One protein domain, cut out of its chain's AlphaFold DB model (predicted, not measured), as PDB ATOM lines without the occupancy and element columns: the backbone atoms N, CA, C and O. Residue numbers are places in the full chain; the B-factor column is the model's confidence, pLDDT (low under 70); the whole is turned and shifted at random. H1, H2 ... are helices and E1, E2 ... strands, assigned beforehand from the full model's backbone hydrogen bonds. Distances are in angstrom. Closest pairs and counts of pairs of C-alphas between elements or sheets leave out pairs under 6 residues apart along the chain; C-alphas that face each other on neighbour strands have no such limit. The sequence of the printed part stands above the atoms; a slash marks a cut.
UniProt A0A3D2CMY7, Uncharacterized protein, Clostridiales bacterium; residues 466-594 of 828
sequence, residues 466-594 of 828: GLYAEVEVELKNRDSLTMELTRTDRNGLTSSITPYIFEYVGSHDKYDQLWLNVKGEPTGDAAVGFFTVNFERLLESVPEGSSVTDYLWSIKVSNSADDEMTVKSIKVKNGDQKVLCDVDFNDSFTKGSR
ATOM      1  N   GLY A 466     261.305 353.211 587.264       91.81
ATOM      2  CA  GLY A 466     260.599 354.434 587.656       91.81
ATOM      3  C   GLY A 466     261.511 355.461 588.336       91.81
ATOM      4  O   GLY A 466     261.300 356.665 588.185       91.81
ATOM      5  N   LEU A 467     262.558 354.991 589.025       92.50
ATOM      6  CA  LEU A 467     263.617 355.805 589.620       92.50
ATOM      7  C   LEU A 467     264.949 355.046 589.586       92.50
ATOM      8  O   LEU A 467     265.048 353.906 590.046       92.50
ATOM      9  N   TYR A 468     265.993 355.688 589.078       96.00
ATOM     10  CA  TYR A 468     267.349 355.141 589.050       96.00
ATOM     11  C   TYR A 468     268.382 356.271 589.097       96.00
ATOM     12  O   TYR A 468     268.049 357.438 588.891       96.00
ATOM     13  N   ALA A 469     269.639 355.942 589.380       95.25
ATOM     14  CA  ALA A 469     270.725 356.915 589.376       95.25
ATOM     15  C   ALA A 469     271.940 356.406 588.607       95.25
ATOM     16  O   ALA A 469     272.277 355.228 588.693       95.25
ATOM     17  N   GLU A 470     272.607 357.297 587.887       96.56
ATOM     18  CA  GLU A 470     273.934 357.087 587.316       96.56
ATOM     19  C   GLU A 470     274.969 357.730 588.248       96.56
ATOM     20  O   GLU A 470     274.876 358.912 588.566       96.56
ATOM     21  N   VAL A 471     275.915 356.929 588.733       96.94
ATOM     22  CA  VAL A 471     276.946 357.323 589.695       96.94
ATOM     23  C   VAL A 471     278.302 357.233 589.008       96.94
ATOM     24  O   VAL A 471     278.744 356.142 588.635       96.94
ATOM     25  N   GLU A 472     278.974 358.367 588.848       97.50
ATOM     26  CA  GLU A 472     280.321 358.429 588.288       97.50
ATOM     27  C   GLU A 472     281.356 358.243 589.403       97.50
ATOM     28  O   GLU A 472     281.447 359.043 590.339       97.50
ATOM     29  N   VAL A 473     282.155 357.180 589.306       97.06
ATOM     30  CA  VAL A 473     283.176 356.839 590.303       97.06
ATOM     31  C   VAL A 473     284.535 356.676 589.638       97.06
ATOM     32  O   VAL A 473     284.665 356.003 588.616       97.06
ATOM     33  N   GLU A 474     285.567 357.239 590.254       96.44
ATOM     34  CA  GLU A 474     286.966 357.010 589.908       96.44
ATOM     35  C   GLU A 474     287.654 356.184 590.993       96.44
ATOM     36  O   GLU A 474     287.676 356.566 592.163       96.44
ATOM     37  N   LEU A 475     288.199 355.028 590.611       93.69
ATOM     38  CA  LEU A 475     288.793 354.074 591.545       93.69
ATOM     39  C   LEU A 475     289.850 353.191 590.886       93.69
ATOM     40  O   LEU A 475     289.781 352.875 589.696       93.69
ATOM     41  N   LYS A 476     290.830 352.754 591.684       92.12
ATOM     42  CA  LYS A 476     291.850 351.786 591.253       92.12
ATOM     43  C   LYS A 476     291.346 350.353 591.316       92.12
ATOM     44  O   LYS A 476     291.515 349.601 590.368       92.12
ATOM     45  N   ASN A 477     290.712 349.970 592.419       89.69
ATOM     46  CA  ASN A 477     290.191 348.623 592.607       89.69
ATOM     47  C   ASN A 477     288.668 348.636 592.474       89.69
ATOM     48  O   ASN A 477     287.979 349.065 593.397       89.69
ATOM     49  N   ARG A 478     288.132 348.139 591.358       89.75
ATOM     50  CA  ARG A 478     286.678 348.116 591.146       89.75
ATOM     51  C   ARG A 478     285.941 347.218 592.143       89.75
ATOM     52  O   ARG A 478     284.823 347.532 592.519       89.75
ATOM     53  N   ASP A 479     286.591 346.151 592.610       88.56
ATOM     54  CA  ASP A 479     285.995 345.181 593.535       88.56
ATOM     55  C   ASP A 479     285.923 345.754 594.965       88.56
ATOM     56  O   ASP A 479     285.366 345.131 595.867       88.56
ATOM     57  N   SER A 480     286.503 346.942 595.192       88.94
ATOM     58  CA  SER A 480     286.410 347.644 596.472       88.94
ATOM     59  C   SER A 480     285.109 348.427 596.653       88.94
ATOM     60  O   SER A 480     284.757 348.725 597.799       88.94
ATOM     61  N   LEU A 481     284.424 348.733 595.545       93.00
ATOM     62  CA  LEU A 481     283.211 349.537 595.484       93.00
ATOM     63  C   LEU A 481     281.983 348.703 595.844       93.00
ATOM     64  O   LEU A 481     281.709 347.673 595.230       93.00
ATOM     65  N   THR A 482     281.188 349.207 596.781       93.56
ATOM     66  CA  THR A 482     279.811 348.754 596.991       93.56
ATOM     67  C   THR A 482     278.884 349.950 597.142       93.56
ATOM     68  O   THR A 482     279.300 351.025 597.582       93.56
ATOM     69  N   MET A 483     277.615 349.771 596.779       94.69
ATOM     70  CA  MET A 483     276.576 350.772 597.008       94.69
ATOM     71  C   MET A 483     275.389 350.157 597.745       94.69
ATOM     72  O   MET A 483     275.038 349.005 597.508       94.69
ATOM     73  N   GLU A 484     274.768 350.932 598.626       92.81
ATOM     74  CA  GLU A 484     273.509 350.598 599.297       92.81
ATOM     75  C   GLU A 484     272.505 351.714 599.014       92.81
ATOM     76  O   GLU A 484     272.804 352.896 599.191       92.81
ATOM     77  N   LEU A 485     271.318 351.340 598.549       93.00
ATOM     78  CA  LEU A 485     270.226 352.259 598.265       93.00
ATOM     79  C   LEU A 485     269.267 352.266 599.436       93.00
ATOM     80  O   LEU A 485     268.975 351.221 600.014       93.00
ATOM     81  N   THR A 486     268.752 353.437 599.772       83.25
ATOM     82  CA  THR A 486     267.877 353.616 600.919       83.25
ATOM     83  C   THR A 486     266.700 354.516 600.573       83.25
ATOM     84  O   THR A 486     266.841 355.478 599.829       83.25
ATOM     85  N   ARG A 487     265.536 354.202 601.138       81.94
ATOM     86  CA  ARG A 487     264.348 355.054 601.155       81.94
ATOM     87  C   ARG A 487     263.945 355.295 602.604       81.94
ATOM     88  O   ARG A 487     263.702 354.332 603.335       81.94
ATOM     89  N   THR A 488     263.810 356.555 602.992       72.12
ATOM     90  CA  THR A 488     263.343 356.964 604.319       72.12
ATOM     91  C   THR A 488     262.043 357.747 604.194       72.12
ATOM     92  O   THR A 488     261.958 358.692 603.412       72.12
ATOM     93  N   ASP A 489     261.017 357.345 604.943       62.50
ATOM     94  CA  ASP A 489     259.741 358.064 604.994       62.50
ATOM     95  C   ASP A 489     259.791 359.290 605.925       62.50
ATOM     96  O   ASP A 489     260.763 359.518 606.651       62.50
ATOM     97  N   ARG A 490     258.707 360.072 605.947       53.78
ATOM     98  CA  ARG A 490     258.584 361.275 606.795       53.78
ATOM     99  C   ARG A 490     258.655 360.997 608.303       53.78
ATOM    100  O   ARG A 490     258.961 361.901 609.078       53.78
ATOM    101  N   ASN A 491     258.400 359.758 608.729       47.31
ATOM    102  CA  ASN A 491     258.506 359.331 610.126       47.31
ATOM    103  C   ASN A 491     259.928 358.872 610.494       47.31
ATOM    104  O   ASN A 491     260.172 358.503 611.647       47.31
ATOM    105  N   GLY A 492     260.857 358.880 609.534       49.03
ATOM    106  CA  GLY A 492     262.218 358.387 609.703       49.03
ATOM    107  C   GLY A 492     262.332 356.863 609.615       49.03
ATOM    108  O   GLY A 492     263.358 356.316 610.019       49.03
ATOM    109  N   LEU A 493     261.302 356.160 609.128       56.66
ATOM    110  CA  LEU A 493     261.387 354.726 608.875       56.66
ATOM    111  C   LEU A 493     262.164 354.484 607.584       56.66
ATOM    112  O   LEU A 493     261.813 354.993 606.520       56.66
ATOM    113  N   THR A 494     263.196 353.658 607.690       68.50
ATOM    114  CA  THR A 494     264.161 353.428 606.620       68.50
ATOM    115  C   THR A 494     264.049 352.011 606.066       68.50
ATOM    116  O   THR A 494     263.952 351.043 606.819       68.50
ATOM    117  N   SER A 495     264.067 351.884 604.741       75.81
ATOM    118  CA  SER A 495     264.202 350.626 603.999       75.81
ATOM    119  C   SER A 495     265.449 350.701 603.129       75.81
ATOM    120  O   SER A 495     265.635 351.704 602.446       75.81
ATOM    121  N   SER A 496     266.276 349.657 603.127       85.06
ATOM    122  CA  SER A 496     267.548 349.654 602.400       85.06
ATOM    123  C   SER A 496     267.734 348.367 601.608       85.06
ATOM    124  O   SER A 496     267.281 347.300 602.028       85.06
ATOM    125  N   ILE A 497     268.407 348.472 600.466       89.38
ATOM    126  CA  ILE A 497     268.784 347.349 599.607       89.38
ATOM    127  C   ILE A 497     270.219 347.522 599.111       89.38
ATOM    128  O   ILE A 497     270.676 348.634 598.862       89.38
ATOM    129  N   THR A 498     270.897 346.405 598.877       92.25
ATOM    130  CA  THR A 498     272.122 346.372 598.075       92.25
ATOM    131  C   THR A 498     271.739 345.949 596.656       92.25
ATOM    132  O   THR A 498     271.085 344.908 596.509       92.25
ATOM    133  N   PRO A 499     272.084 346.724 595.610       94.31
ATOM    134  CA  PRO A 499     271.902 346.296 594.227       94.31
ATOM    135  C   PRO A 499     272.652 344.984 593.964       94.31
ATOM    136  O   PRO A 499     273.768 344.795 594.455       94.31
ATOM    137  N   TYR A 500     272.070 344.072 593.185       93.12
ATOM    138  CA  TYR A 500     272.604 342.704 593.081       93.12
ATOM    139  C   TYR A 500     274.003 342.632 592.455       93.12
ATOM    140  O   TYR A 500     274.775 341.735 592.794       93.12
ATOM    141  N   ILE A 501     274.375 343.607 591.614       90.69
ATOM    142  CA  ILE A 501     275.743 343.726 591.076       90.69
ATOM    143  C   ILE A 501     276.800 343.892 592.183       90.69
ATOM    144  O   ILE A 501     277.949 343.509 591.980       90.69
ATOM    145  N   PHE A 502     276.412 344.406 593.359       91.00
ATOM    146  CA  PHE A 502     277.283 344.584 594.525       91.00
ATOM    147  C   PHE A 502     277.128 343.474 595.579       91.00
ATOM    148  O   PHE A 502     278.025 343.277 596.396       91.00
ATOM    149  N   GLU A 503     276.025 342.721 595.566       88.31
ATOM    150  CA  GLU A 503     275.791 341.609 596.502       88.31
ATOM    151  C   GLU A 503     276.717 340.413 596.216       88.31
ATOM    152  O   GLU A 503     277.121 339.688 597.128       88.31
ATOM    153  N   TYR A 504     277.093 340.232 594.946       82.69
ATOM    154  CA  TYR A 504     277.800 339.045 594.461       82.69
ATOM    155  C   TYR A 504     279.244 339.297 594.017       82.69
ATOM    156  O   TYR A 504     279.854 338.393 593.457       82.69
ATOM    157  N   VAL A 505     279.836 340.453 594.343       67.25
ATOM    158  CA  VAL A 505     281.220 340.833 593.965       67.25
ATOM    159  C   VAL A 505     282.260 339.770 594.365       67.25
ATOM    160  O   VAL A 505     283.287 339.613 593.720       67.25
ATOM    161  N   GLY A 506     281.995 338.964 595.399       67.06
ATOM    162  CA  GLY A 506     282.862 337.846 595.792       67.06
ATOM    163  C   GLY A 506     282.656 336.522 595.037       67.06
ATOM    164  O   GLY A 506     283.395 335.576 595.306       67.06
ATOM    165  N   SER A 507     281.654 336.422 594.159       66.06
ATOM    166  CA  SER A 507     281.161 335.160 593.575       66.06
ATOM    167  C   SER A 507     281.699 334.853 592.177       66.06
ATOM    168  O   SER A 507     281.547 333.724 591.712       66.06
ATOM    169  N   HIS A 508     282.293 335.827 591.484       65.31
ATOM    170  CA  HIS A 508     282.937 335.582 590.195       65.31
ATOM    171  C   HIS A 508     284.353 335.025 590.391       65.31
ATOM    172  O   HIS A 508     285.012 335.310 591.396       65.31
ATOM    173  N   ASP A 509     284.844 334.255 589.416       60.28
ATOM    174  CA  ASP A 509     286.225 333.781 589.445       60.28
ATOM    175  C   ASP A 509     287.166 334.977 589.583       60.28
ATOM    176  O   ASP A 509     287.132 335.938 588.802       60.28
ATOM    177  N   LYS A 510     288.005 334.933 590.615       60.56
ATOM    178  CA  LYS A 510     289.087 335.895 590.742       60.56
ATOM    179  C   LYS A 510     290.090 335.545 589.659       60.56
ATOM    180  O   LYS A 510     290.639 334.445 589.646       60.56
ATOM    181  N   TYR A 511     290.310 336.478 588.737       69.56
ATOM    182  CA  TYR A 511     291.461 336.421 587.846       69.56
ATOM    183  C   TYR A 511     292.723 336.167 588.691       69.56
ATOM    184  O   TYR A 511     292.766 336.566 589.853       69.56
ATOM    185  N   ASP A 512     293.772 335.558 588.131       62.53
ATOM    186  CA  ASP A 512     295.032 335.262 588.855       62.53
ATOM    187  C   ASP A 512     295.769 336.512 589.419       62.53
ATOM    188  O   ASP A 512     296.919 336.432 589.847       62.53
ATOM    189  N   GLN A 513     295.149 337.692 589.372       61.22
ATOM    190  CA  GLN A 513     295.664 338.987 589.794       61.22
ATOM    191  C   GLN A 513     294.895 339.498 591.019       61.22
ATOM    192  O   GLN A 513     293.705 339.246 591.170       61.22
ATOM    193  N   LEU A 514     295.594 340.227 591.895       61.06
ATOM    194  CA  LEU A 514     295.083 340.642 593.209       61.06
ATOM    195  C   LEU A 514     293.866 341.590 593.135       61.06
ATOM    196  O   LEU A 514     293.019 341.507 594.018       61.06
ATOM    197  N   TRP A 515     293.789 342.471 592.123       78.62
ATOM    198  CA  TRP A 515     292.644 343.351 591.828       78.62
ATOM    199  C   TRP A 515     292.764 344.014 590.437       78.62
ATOM    200  O   TRP A 515     293.866 344.103 589.885       78.62
ATOM    201  N   LEU A 516     291.642 344.494 589.882       87.12
ATOM    202  CA  LEU A 516     291.543 345.185 588.584       87.12
ATOM    203  C   LEU A 516     290.838 346.542 588.724       87.12
ATOM    204  O   LEU A 516     289.916 346.683 589.528       87.12
ATOM    205  N   ASN A 517     291.204 347.513 587.883       91.00
ATOM    206  CA  ASN A 517     290.375 348.706 587.686       91.00
ATOM    207  C   ASN A 517     289.200 348.418 586.730       91.00
ATOM    208  O   ASN A 517     289.096 347.341 586.130       91.00
ATOM    209  N   VAL A 518     288.294 349.383 586.553       91.38
ATOM    210  CA  VAL A 518     287.112 349.210 585.685       91.38
ATOM    211  C   VAL A 518     287.460 348.964 584.210       91.38
ATOM    212  O   VAL A 518     286.699 348.310 583.503       91.38
ATOM    213  N   LYS A 519     288.646 349.382 583.745       91.31
ATOM    214  CA  LYS A 519     289.154 349.103 582.387       91.31
ATOM    215  C   LYS A 519     289.830 347.733 582.260       91.31
ATOM    216  O   LYS A 519     290.334 347.398 581.192       91.31
ATOM    217  N   GLY A 520     289.828 346.925 583.322       88.88
ATOM    218  CA  GLY A 520     290.434 345.595 583.328       88.88
ATOM    219  C   GLY A 520     291.961 345.624 583.391       88.88
ATOM    220  O   GLY A 520     292.594 344.627 583.044       88.88
ATOM    221  N   GLU A 521     292.557 346.744 583.810       87.38
ATOM    222  CA  GLU A 521     293.998 346.841 584.031       87.38
ATOM    223  C   GLU A 521     294.341 346.398 585.462       87.38
ATOM    224  O   GLU A 521     293.763 346.917 586.426       87.38
ATOM    225  N   PRO A 522     295.290 345.468 585.636       82.31
ATOM    226  CA  PRO A 522     295.776 345.090 586.954       82.31
ATOM    227  C   PRO A 522     296.706 346.132 587.535       82.31
ATOM    228  O   PRO A 522     297.603 346.617 586.842       82.31
ATOM    229  N   THR A 523     296.566 346.396 588.837       73.50
ATOM    230  CA  THR A 523     297.489 347.273 589.581       73.50
ATOM    231  C   THR A 523     297.706 348.639 588.906       73.50
ATOM    232  O   THR A 523     298.778 349.228 589.024       73.50
ATOM    233  N   GLY A 524     296.715 349.089 588.130       71.69
ATOM    234  CA  GLY A 524     296.799 350.260 587.265       71.69
ATOM    235  C   GLY A 524     296.325 351.538 587.946       71.69
ATOM    236  O   GLY A 524     295.870 351.526 589.092       71.69
ATOM    237  N   ASP A 525     296.413 352.638 587.203       88.88
ATOM    238  CA  ASP A 525     295.891 353.931 587.632       88.88
ATOM    239  C   ASP A 525     294.376 353.877 587.855       88.88
ATOM    240  O   ASP A 525     293.667 352.997 587.338       88.88
ATOM    241  N   ALA A 526     293.887 354.834 588.645       92.44
ATOM    242  CA  ALA A 526     292.461 354.993 588.863       92.44
ATOM    243  C   ALA A 526     291.763 355.198 587.516       92.44
ATOM    244  O   ALA A 526     292.285 355.857 586.615       92.44
ATOM    245  N   ALA A 527     290.596 354.587 587.366       95.19
ATOM    246  CA  ALA A 527     289.805 354.706 586.159       95.19
ATOM    247  C   ALA A 527     288.372 355.083 586.511       95.19
ATOM    248  O   ALA A 527     287.836 354.643 587.527       95.19
ATOM    249  N   VAL A 528     287.772 355.883 585.634       96.12
ATOM    250  CA  VAL A 528     286.387 356.337 585.755       96.12
ATOM    251  C   VAL A 528     285.435 355.284 585.196       96.12
ATOM    252  O   VAL A 528     285.674 354.732 584.111       96.12
ATOM    253  N   GLY A 529     284.356 355.029 585.931       96.50
ATOM    254  CA  GLY A 529     283.218 354.228 585.504       96.50
ATOM    255  C   GLY A 529     281.891 354.845 585.940       96.50
ATOM    256  O   GLY A 529     281.787 355.391 587.036       96.50
ATOM    257  N   PHE A 530     280.887 354.719 585.077       97.06
ATOM    258  CA  PHE A 530     279.501 355.099 585.322       97.06
ATOM    259  C   PHE A 530     278.717 353.856 585.738       97.06
ATOM    260  O   PHE A 530     278.572 352.906 584.965       97.06
ATOM    261  N   PHE A 531     278.239 353.847 586.980       96.12
ATOM    262  CA  PHE A 531     277.453 352.756 587.543       96.12
ATOM    263  C   PHE A 531     276.003 353.186 587.665       96.12
ATOM    264  O   PHE A 531     275.704 354.170 588.335       96.12
ATOM    265  N   THR A 532     275.095 352.436 587.051       95.38
ATOM    266  CA  THR A 532     273.666 352.691 587.217       95.38
ATOM    267  C   THR A 532     273.107 351.835 588.344       95.38
ATOM    268  O   THR A 532     273.333 350.629 588.365       95.38
ATOM    269  N   VAL A 533     272.379 352.455 589.270       95.25
ATOM    270  CA  VAL A 533     271.717 351.795 590.400       95.25
ATOM    271  C   VAL A 533     270.209 352.012 590.342       95.25
ATOM    272  O   VAL A 533     269.733 353.114 590.072       95.25
ATOM    273  N   ASN A 534     269.455 350.941 590.582       94.62
ATOM    274  CA  ASN A 534     268.013 350.878 590.373       94.62
ATOM    275  C   ASN A 534     267.239 350.912 591.708       94.62
ATOM    276  O   ASN A 534     267.438 350.046 592.560       94.62
ATOM    277  N   PHE A 535     266.329 351.878 591.884       93.56
ATOM    278  CA  PHE A 535     265.507 352.010 593.094       93.56
ATOM    279  C   PHE A 535     264.167 351.254 593.028       93.56
ATOM    280  O   PHE A 535     263.416 351.295 594.003       93.56
ATOM    281  N   GLU A 536     263.853 350.538 591.943       90.56
ATOM    282  CA  GLU A 536     262.543 349.897 591.723       90.56
ATOM    283  C   GLU A 536     262.100 349.016 592.901       90.56
ATOM    284  O   GLU A 536     260.986 349.142 593.397       90.56
ATOM    285  N   ARG A 537     263.004 348.203 593.460       89.69
ATOM    286  CA  ARG A 537     262.709 347.343 594.623       89.69
ATOM    287  C   ARG A 537     262.319 348.129 595.884       89.69
ATOM    288  O   ARG A 537     261.636 347.599 596.758       89.69
ATOM    289  N   LEU A 538     262.773 349.377 596.015       88.75
ATOM    290  CA  LEU A 538     262.344 350.281 597.085       88.75
ATOM    291  C   LEU A 538     261.020 350.972 596.728       88.75
ATOM    292  O   LEU A 538     260.198 351.170 597.628       88.75
ATOM    293  N   LEU A 539     260.786 351.274 595.445       85.88
ATOM    294  CA  LEU A 539     259.520 351.813 594.934       85.88
ATOM    295  C   LEU A 539     258.357 350.827 595.088       85.88
ATOM    296  O   LEU A 539     257.295 351.225 595.545       85.88
ATOM    297  N   GLU A 540     258.557 349.535 594.822       82.06
ATOM    298  CA  GLU A 540     257.524 348.493 594.979       82.06
ATOM    299  C   GLU A 540     256.985 348.387 596.418       82.06
ATOM    300  O   GLU A 540     255.882 347.895 596.657       82.06
ATOM    301  N   SER A 541     257.759 348.861 597.398       74.81
ATOM    302  CA  SER A 541     257.359 348.907 598.806       74.81
ATOM    303  C   SER A 541     256.664 350.217 599.207       74.81
ATOM    304  O   SER A 541     256.415 350.442 600.396       74.81
ATOM    305  N   VAL A 542     256.437 351.142 598.270       77.00
ATOM    306  CA  VAL A 542     255.727 352.413 598.490       77.00
ATOM    307  C   VAL A 542     254.210 352.154 598.454       77.00
ATOM    308  O   VAL A 542     253.738 351.476 597.543       77.00
ATOM    309  N   PRO A 543     253.420 352.648 599.429       74.56
ATOM    310  CA  PRO A 543     251.964 352.536 599.393       74.56
ATOM    311  C   PRO A 543     251.346 353.222 598.168       74.56
ATOM    312  O   PRO A 543     251.801 354.276 597.729       74.56
ATOM    313  N   GLU A 544     250.259 352.648 597.655       74.69
ATOM    314  CA  GLU A 544     249.492 353.221 596.545       74.69
ATOM    315  C   GLU A 544     249.020 354.651 596.875       74.69
ATOM    316  O   GLU A 544     248.454 354.898 597.944       74.69
ATOM    317  N   GLY A 545     249.263 355.591 595.957       68.12
ATOM    318  CA  GLY A 545     248.920 357.010 596.109       68.12
ATOM    319  C   GLY A 545     249.984 357.885 596.785       68.12
ATOM    320  O   GLY A 545     249.799 359.100 596.831       68.12
ATOM    321  N   SER A 546     251.083 357.314 597.285       71.19
ATOM    322  CA  SER A 546     252.274 358.087 597.673       71.19
ATOM    323  C   SER A 546     253.084 358.494 596.440       71.19
ATOM    324  O   SER A 546     252.953 357.871 595.398       71.19
ATOM    325  N   SER A 547     253.921 359.523 596.548       75.12
ATOM    326  CA  SER A 547     254.800 360.028 595.484       75.12
ATOM    327  C   SER A 547     256.274 359.837 595.854       75.12
ATOM    328  O   SER A 547     256.622 359.766 597.033       75.12
ATOM    329  N   VAL A 548     257.180 359.822 594.867       75.19
ATOM    330  CA  VAL A 548     258.639 359.848 595.118       75.19
ATOM    331  C   VAL A 548     259.067 361.064 595.947       75.19
ATOM    332  O   VAL A 548     260.060 360.989 596.665       75.19
ATOM    333  N   THR A 549     258.280 362.139 595.905       72.31
ATOM    334  CA  THR A 549     258.453 363.378 596.677       72.31
ATOM    335  C   THR A 549     258.103 363.237 598.162       72.31
ATOM    336  O   THR A 549     258.378 364.138 598.946       72.31
ATOM    337  N   ASP A 550     257.467 362.132 598.568       69.94
ATOM    338  CA  ASP A 550     257.115 361.869 599.970       69.94
ATOM    339  C   ASP A 550     258.254 361.231 600.771       69.94
ATOM    340  O   ASP A 550     258.118 361.027 601.982       69.94
ATOM    341  N   TYR A 551     259.360 360.905 600.101       73.12
ATOM    342  CA  TYR A 551     260.463 360.134 600.649       73.12
ATOM    343  C   TYR A 551     261.802 360.815 600.409       73.12
ATOM    344  O   TYR A 551     262.003 361.546 599.443       73.12
ATOM    345  N   LEU A 552     262.741 360.477 601.282       74.00
ATOM    346  CA  LEU A 552     264.155 360.748 601.104       74.00
ATOM    347  C   LEU A 552     264.806 359.509 600.502       74.00
ATOM    348  O   LEU A 552     264.637 358.402 601.018       74.00
ATOM    349  N   TRP A 553     265.569 359.702 599.437       81.88
ATOM    350  CA  TRP A 553     266.249 358.629 598.718       81.88
ATOM    351  C   TRP A 553     267.739 358.754 598.948       81.88
ATOM    352  O   TRP A 553     268.262 359.844 598.794       81.88
ATOM    353  N   SER A 554     268.451 357.691 599.296       82.25
ATOM    354  CA  SER A 554     269.889 357.793 599.553       82.25
ATOM    355  C   SER A 554     270.687 356.724 598.828       82.25
ATOM    356  O   SER A 554     270.249 355.583 598.708       82.25
ATOM    357  N   ILE A 555     271.888 357.098 598.393       89.06
ATOM    358  CA  ILE A 555     272.919 356.209 597.865       89.06
ATOM    359  C   ILE A 555     274.100 356.287 598.818       89.06
ATOM    360  O   ILE A 555     274.741 357.327 598.952       89.06
ATOM    361  N   LYS A 556     274.397 355.181 599.486       86.38
ATOM    362  CA  LYS A 556     275.600 355.033 600.293       86.38
ATOM    363  C   LYS A 556     276.667 354.340 599.467       86.38
ATOM    364  O   LYS A 556     276.566 353.144 599.215       86.38
ATOM    365  N   VAL A 557     277.699 355.076 599.081       87.69
ATOM    366  CA  VAL A 557     278.855 354.565 598.342       87.69
ATOM    367  C   VAL A 557     279.946 354.182 599.338       87.69
ATOM    368  O   VAL A 557     280.299 354.967 600.218       87.69
ATOM    369  N   SER A 558     280.480 352.968 599.228       88.00
ATOM    370  CA  SER A 558     281.505 352.439 600.129       88.00
ATOM    371  C   SER A 558     282.739 351.974 599.364       88.00
ATOM    372  O   SER A 558     282.628 351.393 598.289       88.00
ATOM    373  N   ASN A 559     283.906 352.204 599.962       87.50
ATOM    374  CA  ASN A 559     285.207 351.746 599.495       87.50
ATOM    375  C   ASN A 559     285.842 350.877 600.587       87.50
ATOM    376  O   ASN A 559     286.041 351.322 601.722       87.50
ATOM    377  N   SER A 560     286.143 349.624 600.257       87.44
ATOM    378  CA  SER A 560     286.796 348.682 601.174       87.44
ATOM    379  C   SER A 560     288.329 348.684 601.093       87.44
ATOM    380  O   SER A 560     288.974 348.100 601.968       87.44
ATOM    381  N   ALA A 561     288.913 349.351 600.092       85.56
ATOM    382  CA  ALA A 561     290.354 349.474 599.902       85.56
ATOM    383  C   ALA A 561     290.934 350.692 600.641       85.56
ATOM    384  O   ALA A 561     290.237 351.661 600.930       85.56
ATOM    385  N   ASP A 562     292.235 350.644 600.948       85.31
ATOM    386  CA  ASP A 562     292.972 351.800 601.479       85.31
ATOM    387  C   ASP A 562     293.294 352.840 600.381       85.31
ATOM    388  O   ASP A 562     293.589 353.990 600.704       85.31
ATOM    389  N   ASP A 563     293.237 352.453 599.100       88.75
ATOM    390  CA  ASP A 563     293.354 353.375 597.967       88.75
ATOM    391  C   ASP A 563     292.184 354.367 597.935       88.75
ATOM    392  O   ASP A 563     291.055 354.034 598.292       88.75
ATOM    393  N   GLU A 564     292.459 355.588 597.481       88.38
ATOM    394  CA  GLU A 564     291.441 356.620 597.302       88.38
ATOM    395  C   GLU A 564     290.446 356.247 596.193       88.38
ATOM    396  O   GLU A 564     290.815 355.702 595.147       88.38
ATOM    397  N   MET A 565     289.181 356.565 596.447       90.88
ATOM    398  CA  MET A 565     288.080 356.534 595.498       90.88
ATOM    399  C   MET A 565     287.397 357.899 595.506       90.88
ATOM    400  O   MET A 565     287.192 358.475 596.574       90.88
ATOM    401  N   THR A 566     287.000 358.380 594.332       89.56
ATOM    402  CA  THR A 566     286.299 359.658 594.178       89.56
ATOM    403  C   THR A 566     284.921 359.420 593.585       89.56
ATOM    404  O   THR A 566     284.810 358.839 592.504       89.56
ATOM    405  N   VAL A 567     283.873 359.881 594.267       89.50
ATOM    406  CA  VAL A 567     282.535 360.016 593.674       89.50
ATOM    407  C   VAL A 567     282.502 361.364 592.967       89.50
ATOM    408  O   VAL A 567     282.546 362.410 593.615       89.50
ATOM    409  N   LYS A 568     282.502 361.340 591.635       86.06
ATOM    410  CA  LYS A 568     282.577 362.549 590.810       86.06
ATOM    411  C   LYS A 568     281.218 363.214 590.705       86.06
ATOM    412  O   LYS A 568     281.107 364.377 591.079       86.06
ATOM    413  N   SER A 569     280.197 362.460 590.314       84.19
ATOM    414  CA  SER A 569     278.841 362.965 590.105       84.19
ATOM    415  C   SER A 569     277.780 361.897 590.400       84.19
ATOM    416  O   SER A 569     278.059 360.691 590.374       84.19
ATOM    417  N   ILE A 570     276.557 362.336 590.713       89.81
ATOM    418  CA  ILE A 570     275.362 361.482 590.750       89.81
ATOM    419  C   ILE A 570     274.228 362.180 590.014       89.81
ATOM    420  O   ILE A 570     273.820 363.282 590.381       89.81
ATOM    421  N   LYS A 571     273.664 361.468 589.039       89.88
ATOM    422  CA  LYS A 571     272.539 361.911 588.224       89.88
ATOM    423  C   LYS A 571     271.343 360.993 588.452       89.88
ATOM    424  O   LYS A 571     271.347 359.844 588.013       89.88
ATOM    425  N   VAL A 572     270.324 361.479 589.157       90.88
ATOM    426  CA  VAL A 572     269.081 360.744 589.433       90.88
ATOM    427  C   VAL A 572     268.046 361.060 588.360       90.88
ATOM    428  O   VAL A 572     267.795 362.226 588.054       90.88
ATOM    429  N   LYS A 573     267.432 360.021 587.793       90.25
ATOM    430  CA  LYS A 573     266.482 360.115 586.682       90.25
ATOM    431  C   LYS A 573     265.237 359.271 586.945       90.25
ATOM    432  O   LYS A 573     265.271 358.318 587.728       90.25
ATOM    433  N   ASN A 574     264.142 359.620 586.276       90.25
ATOM    434  CA  ASN A 574     262.934 358.795 586.226       90.25
ATOM    435  C   ASN A 574     262.910 357.887 584.978       90.25
ATOM    436  O   ASN A 574     263.805 357.953 584.134       90.25
ATOM    437  N   GLY A 575     261.855 357.080 584.830       88.31
ATOM    438  CA  GLY A 575     261.682 356.154 583.698       88.31
ATOM    439  C   GLY A 575     261.647 356.797 582.302       88.31
ATOM    440  O   GLY A 575     261.969 356.127 581.322       88.31
ATOM    441  N   ASP A 576     261.348 358.097 582.208       89.81
ATOM    442  CA  ASP A 576     261.374 358.879 580.961       89.81
ATOM    443  C   ASP A 576     262.746 359.521 580.689       89.81
ATOM    444  O   ASP A 576     262.879 360.365 579.803       89.81
ATOM    445  N   GLN A 577     263.771 359.156 581.467       89.12
ATOM    446  CA  GLN A 577     265.113 359.756 581.461       89.12
ATOM    447  C   GLN A 577     265.139 361.235 581.867       89.12
ATOM    448  O   GLN A 577     266.169 361.899 581.718       89.12
ATOM    449  N   LYS A 578     264.042 361.770 582.420       88.31
ATOM    450  CA  LYS A 578     264.021 363.129 582.964       88.31
ATOM    451  C   LYS A 578     264.957 363.173 584.161       88.31
ATOM    452  O   LYS A 578     264.798 362.412 585.116       88.31
ATOM    453  N   VAL A 579     265.927 364.077 584.100       85.75
ATOM    454  CA  VAL A 579     266.850 364.343 585.200       85.75
ATOM    455  C   VAL A 579     266.071 365.003 586.333       85.75
ATOM    456  O   VAL A 579     265.509 366.083 586.164       85.75
ATOM    457  N   LEU A 580     266.015 364.320 587.472       78.19
ATOM    458  CA  LEU A 580     265.416 364.823 588.707       78.19
ATOM    459  C   LEU A 580     266.459 365.531 589.575       78.19
ATOM    460  O   LEU A 580     266.128 366.450 590.315       78.19
ATOM    461  N   CYS A 581     267.714 365.089 589.492       78.38
ATOM    462  CA  CYS A 581     268.840 365.678 590.199       78.38
ATOM    463  C   CYS A 581     270.138 365.362 589.449       78.38
ATOM    464  O   CYS A 581     270.299 364.244 588.964       78.38
ATOM    465  N   ASP A 582     271.043 366.332 589.355       80.31
ATOM    466  CA  ASP A 582     272.360 366.187 588.732       80.31
ATOM    467  C   ASP A 582     273.356 367.010 589.536       80.31
ATOM    468  O   ASP A 582     273.228 368.233 589.619       80.31
ATOM    469  N   VAL A 583     274.266 366.330 590.229       68.75
ATOM    470  CA  VAL A 583     275.172 366.978 591.175       68.75
ATOM    471  C   VAL A 583     276.576 366.433 591.027       68.75
ATOM    472  O   VAL A 583     276.801 365.224 591.127       68.75
ATOM    473  N   ASP A 584     277.516 367.361 590.886       73.69
ATOM    474  CA  ASP A 584     278.948 367.113 590.936       73.69
ATOM    475  C   ASP A 584     279.445 367.231 592.381       73.69
ATOM    476  O   ASP A 584     279.358 368.285 593.013       73.69
ATOM    477  N   PHE A 585     279.978 366.136 592.915       68.12
ATOM    478  CA  PHE A 585     280.502 366.063 594.278       68.12
ATOM    479  C   PHE A 585     282.017 366.253 594.312       68.12
ATOM    480  O   PHE A 585     282.521 366.976 595.168       68.12
ATOM    481  N   ASN A 586     282.744 365.577 593.411       76.56
ATOM    482  CA  ASN A 586     284.197 365.376 593.506       76.56
ATOM    483  C   ASN A 586     284.652 364.997 594.937       76.56
ATOM    484  O   ASN A 586     285.633 365.522 595.460       76.56
ATOM    485  N   ASP A 587     283.910 364.091 595.585       72.06
ATOM    486  CA  ASP A 587     284.129 363.675 596.975       72.06
ATOM    487  C   ASP A 587     285.068 362.466 597.027       72.06
ATOM    488  O   ASP A 587     284.687 361.338 596.697       72.06
ATOM    489  N   SER A 588     286.315 362.721 597.426       81.19
ATOM    490  CA  SER A 588     287.374 361.717 597.539       81.19
ATOM    491  C   SER A 588     287.481 361.149 598.952       81.19
ATOM    492  O   SER A 588     287.535 361.871 599.953       81.19
ATOM    493  N   PHE A 589     287.556 359.823 599.051       74.69
ATOM    494  CA  PHE A 589     287.751 359.123 600.312       74.69
ATOM    495  C   PHE A 589     288.438 357.766 600.146       74.69
ATOM    496  O   PHE A 589     288.307 357.073 599.140       74.69
ATOM    497  N   THR A 590     289.180 357.369 601.178       84.50
ATOM    498  CA  THR A 590     289.816 356.048 601.276       84.50
ATOM    499  C   THR A 590     288.836 355.041 601.895       84.50
ATOM    500  O   THR A 590     287.628 355.124 601.674       84.50
ATOM    501  N   LYS A 591     289.313 354.085 602.696       82.75
ATOM    502  CA  LYS A 591     288.472 353.068 603.330       82.75
ATOM    503  C   LYS A 591     287.340 353.689 604.161       82.75
ATOM    504  O   LYS A 591     287.578 354.383 605.153       82.75
ATOM    505  N   GLY A 592     286.092 353.395 603.803       75.12
ATOM    506  CA  GLY A 592     284.915 353.939 604.477       75.12
ATOM    507  C   GLY A 592     283.696 354.031 603.569       75.12
ATOM    508  O   GLY A 592     283.599 353.338 602.564       75.12
ATOM    509  N   SER A 593     282.740 354.879 603.946       78.44
ATOM    510  CA  SER A 593     281.541 355.150 603.149       78.44
ATOM    511  C   SER A 593     281.152 356.626 603.183       78.44
ATOM    512  O   SER A 593     281.567 357.366 604.088       78.44
ATOM    513  N   ARG A 594     280.373 357.030 602.181       73.50
ATOM    514  CA  ARG A 594     279.713 358.327 602.019       73.50
ATOM    515  C   ARG A 594     278.259 358.088 601.646       73.50
ATOM    516  O   ARG A 594     277.985 357.191 600.856       73.50
TER     517      ARG A 594
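Overview. This is residues 466 to 594 of the 828 residues of an uncharacterized protein of Clostridiales bacterium (UniProt A0A3D2CMY7). Two sheets of four strands lie face to face as a sandwich, E4, E1, E6 and E7 in one layer and E3, E2, E5 and E8 in the other, their strands crossed at 35 degrees. The two short helices H1 and H2 sit at the margin of the sandwich and graze both sheets, and the loops of residues 504 to 526 and 540 to 551 lie toward opposite ends of the long axis. The printed part has 129 residues, with the named elements in the order E1 E2 E3 H1 E4 H2 E5 E6 E7 E8; both sheets are antiparallel throughout and the class is mostly strand. The whole is compact, with a radius of gyration of the C-alphas of 15.8 A, yet elongated in outline, spanning 51 by 30 by 27 A.

Arrangement. The first sheet runs E4, residues 527 to 534, then E1, residues 467 to 475, then E6, residues 565 to 574, then E7, residues 579 to 589. E1 and E4 are antiparallel at 159 degrees, with N 471 and O 531 2.8 A apart. On the other side of E1, E6 is antiparallel to it at 164 degrees, with N 470 and O 571 2.8 A apart. E6 and E7 form a hairpin at 169 degrees, with N 572 and O 581 2.8 A apart. E6 bends by 52 degrees at residue 568 and E7 by 55 degrees at residue 586. The second sheet runs E3, residues 494 to 497, then E2, residues 481 to 488, then E5, residues 552 to 559, then E8, residues 592 to 594. E2 and E3 form a hairpin at 148 degrees, with N 487 and O 495 2.8 A apart. E2 and E5 are antiparallel at 162 degrees, with N 484 and O 556 2.9 A apart. E5 and E8 are antiparallel at 153 degrees, with N 559 and O 592 2.9 A apart. Both sheets are strongly twisted. They make a sandwich, two sheets face to face, with best planes 11 degrees apart. E1 and E5 are near each other, with 6 pairs of C-alphas within 10 A. E4 and E5 are apart, as are E2 and E7, for instance. The closest C-alphas of E2 and H1, residues 500 to 503, are those of Thr 482 and Phe 502, 5.5 A apart. The closest C-alphas of E1 and H2, residues 536 to 539, are those of Leu 467 and Glu 536, 6.4 A apart. Both helices are too short for a pair of O i and N i+4; in each the one pair of O i and N i+3 is within hydrogen-bond range.

Along the chain. E1 begins at C-alpha 467, (263.617, 355.805, 589.620), and is 25.3 A long. E2 measures 23.0 A and E4 22.5 A. E5 measures 23.0 A from C-alpha 552, (264.155, 360.748, 601.104). E6 is 26.9 A long and E7 26.3 A. E8 ends the printed part at C-alpha 594, (279.713, 358.327, 602.019).

Size, cuts and confidence. The C-alphas farthest apart are those of Asp 512 and Gly 545, 51.5 A. The printed part has no cut. The link from H1 to E4, 23 residues, and that from H2 to E5, 12 residues, are long; the other links are tight. The mean pLDDT of the printed part is 82.8, and 20 residues are under 70, among them residues 489 to 494 and 505 to 514.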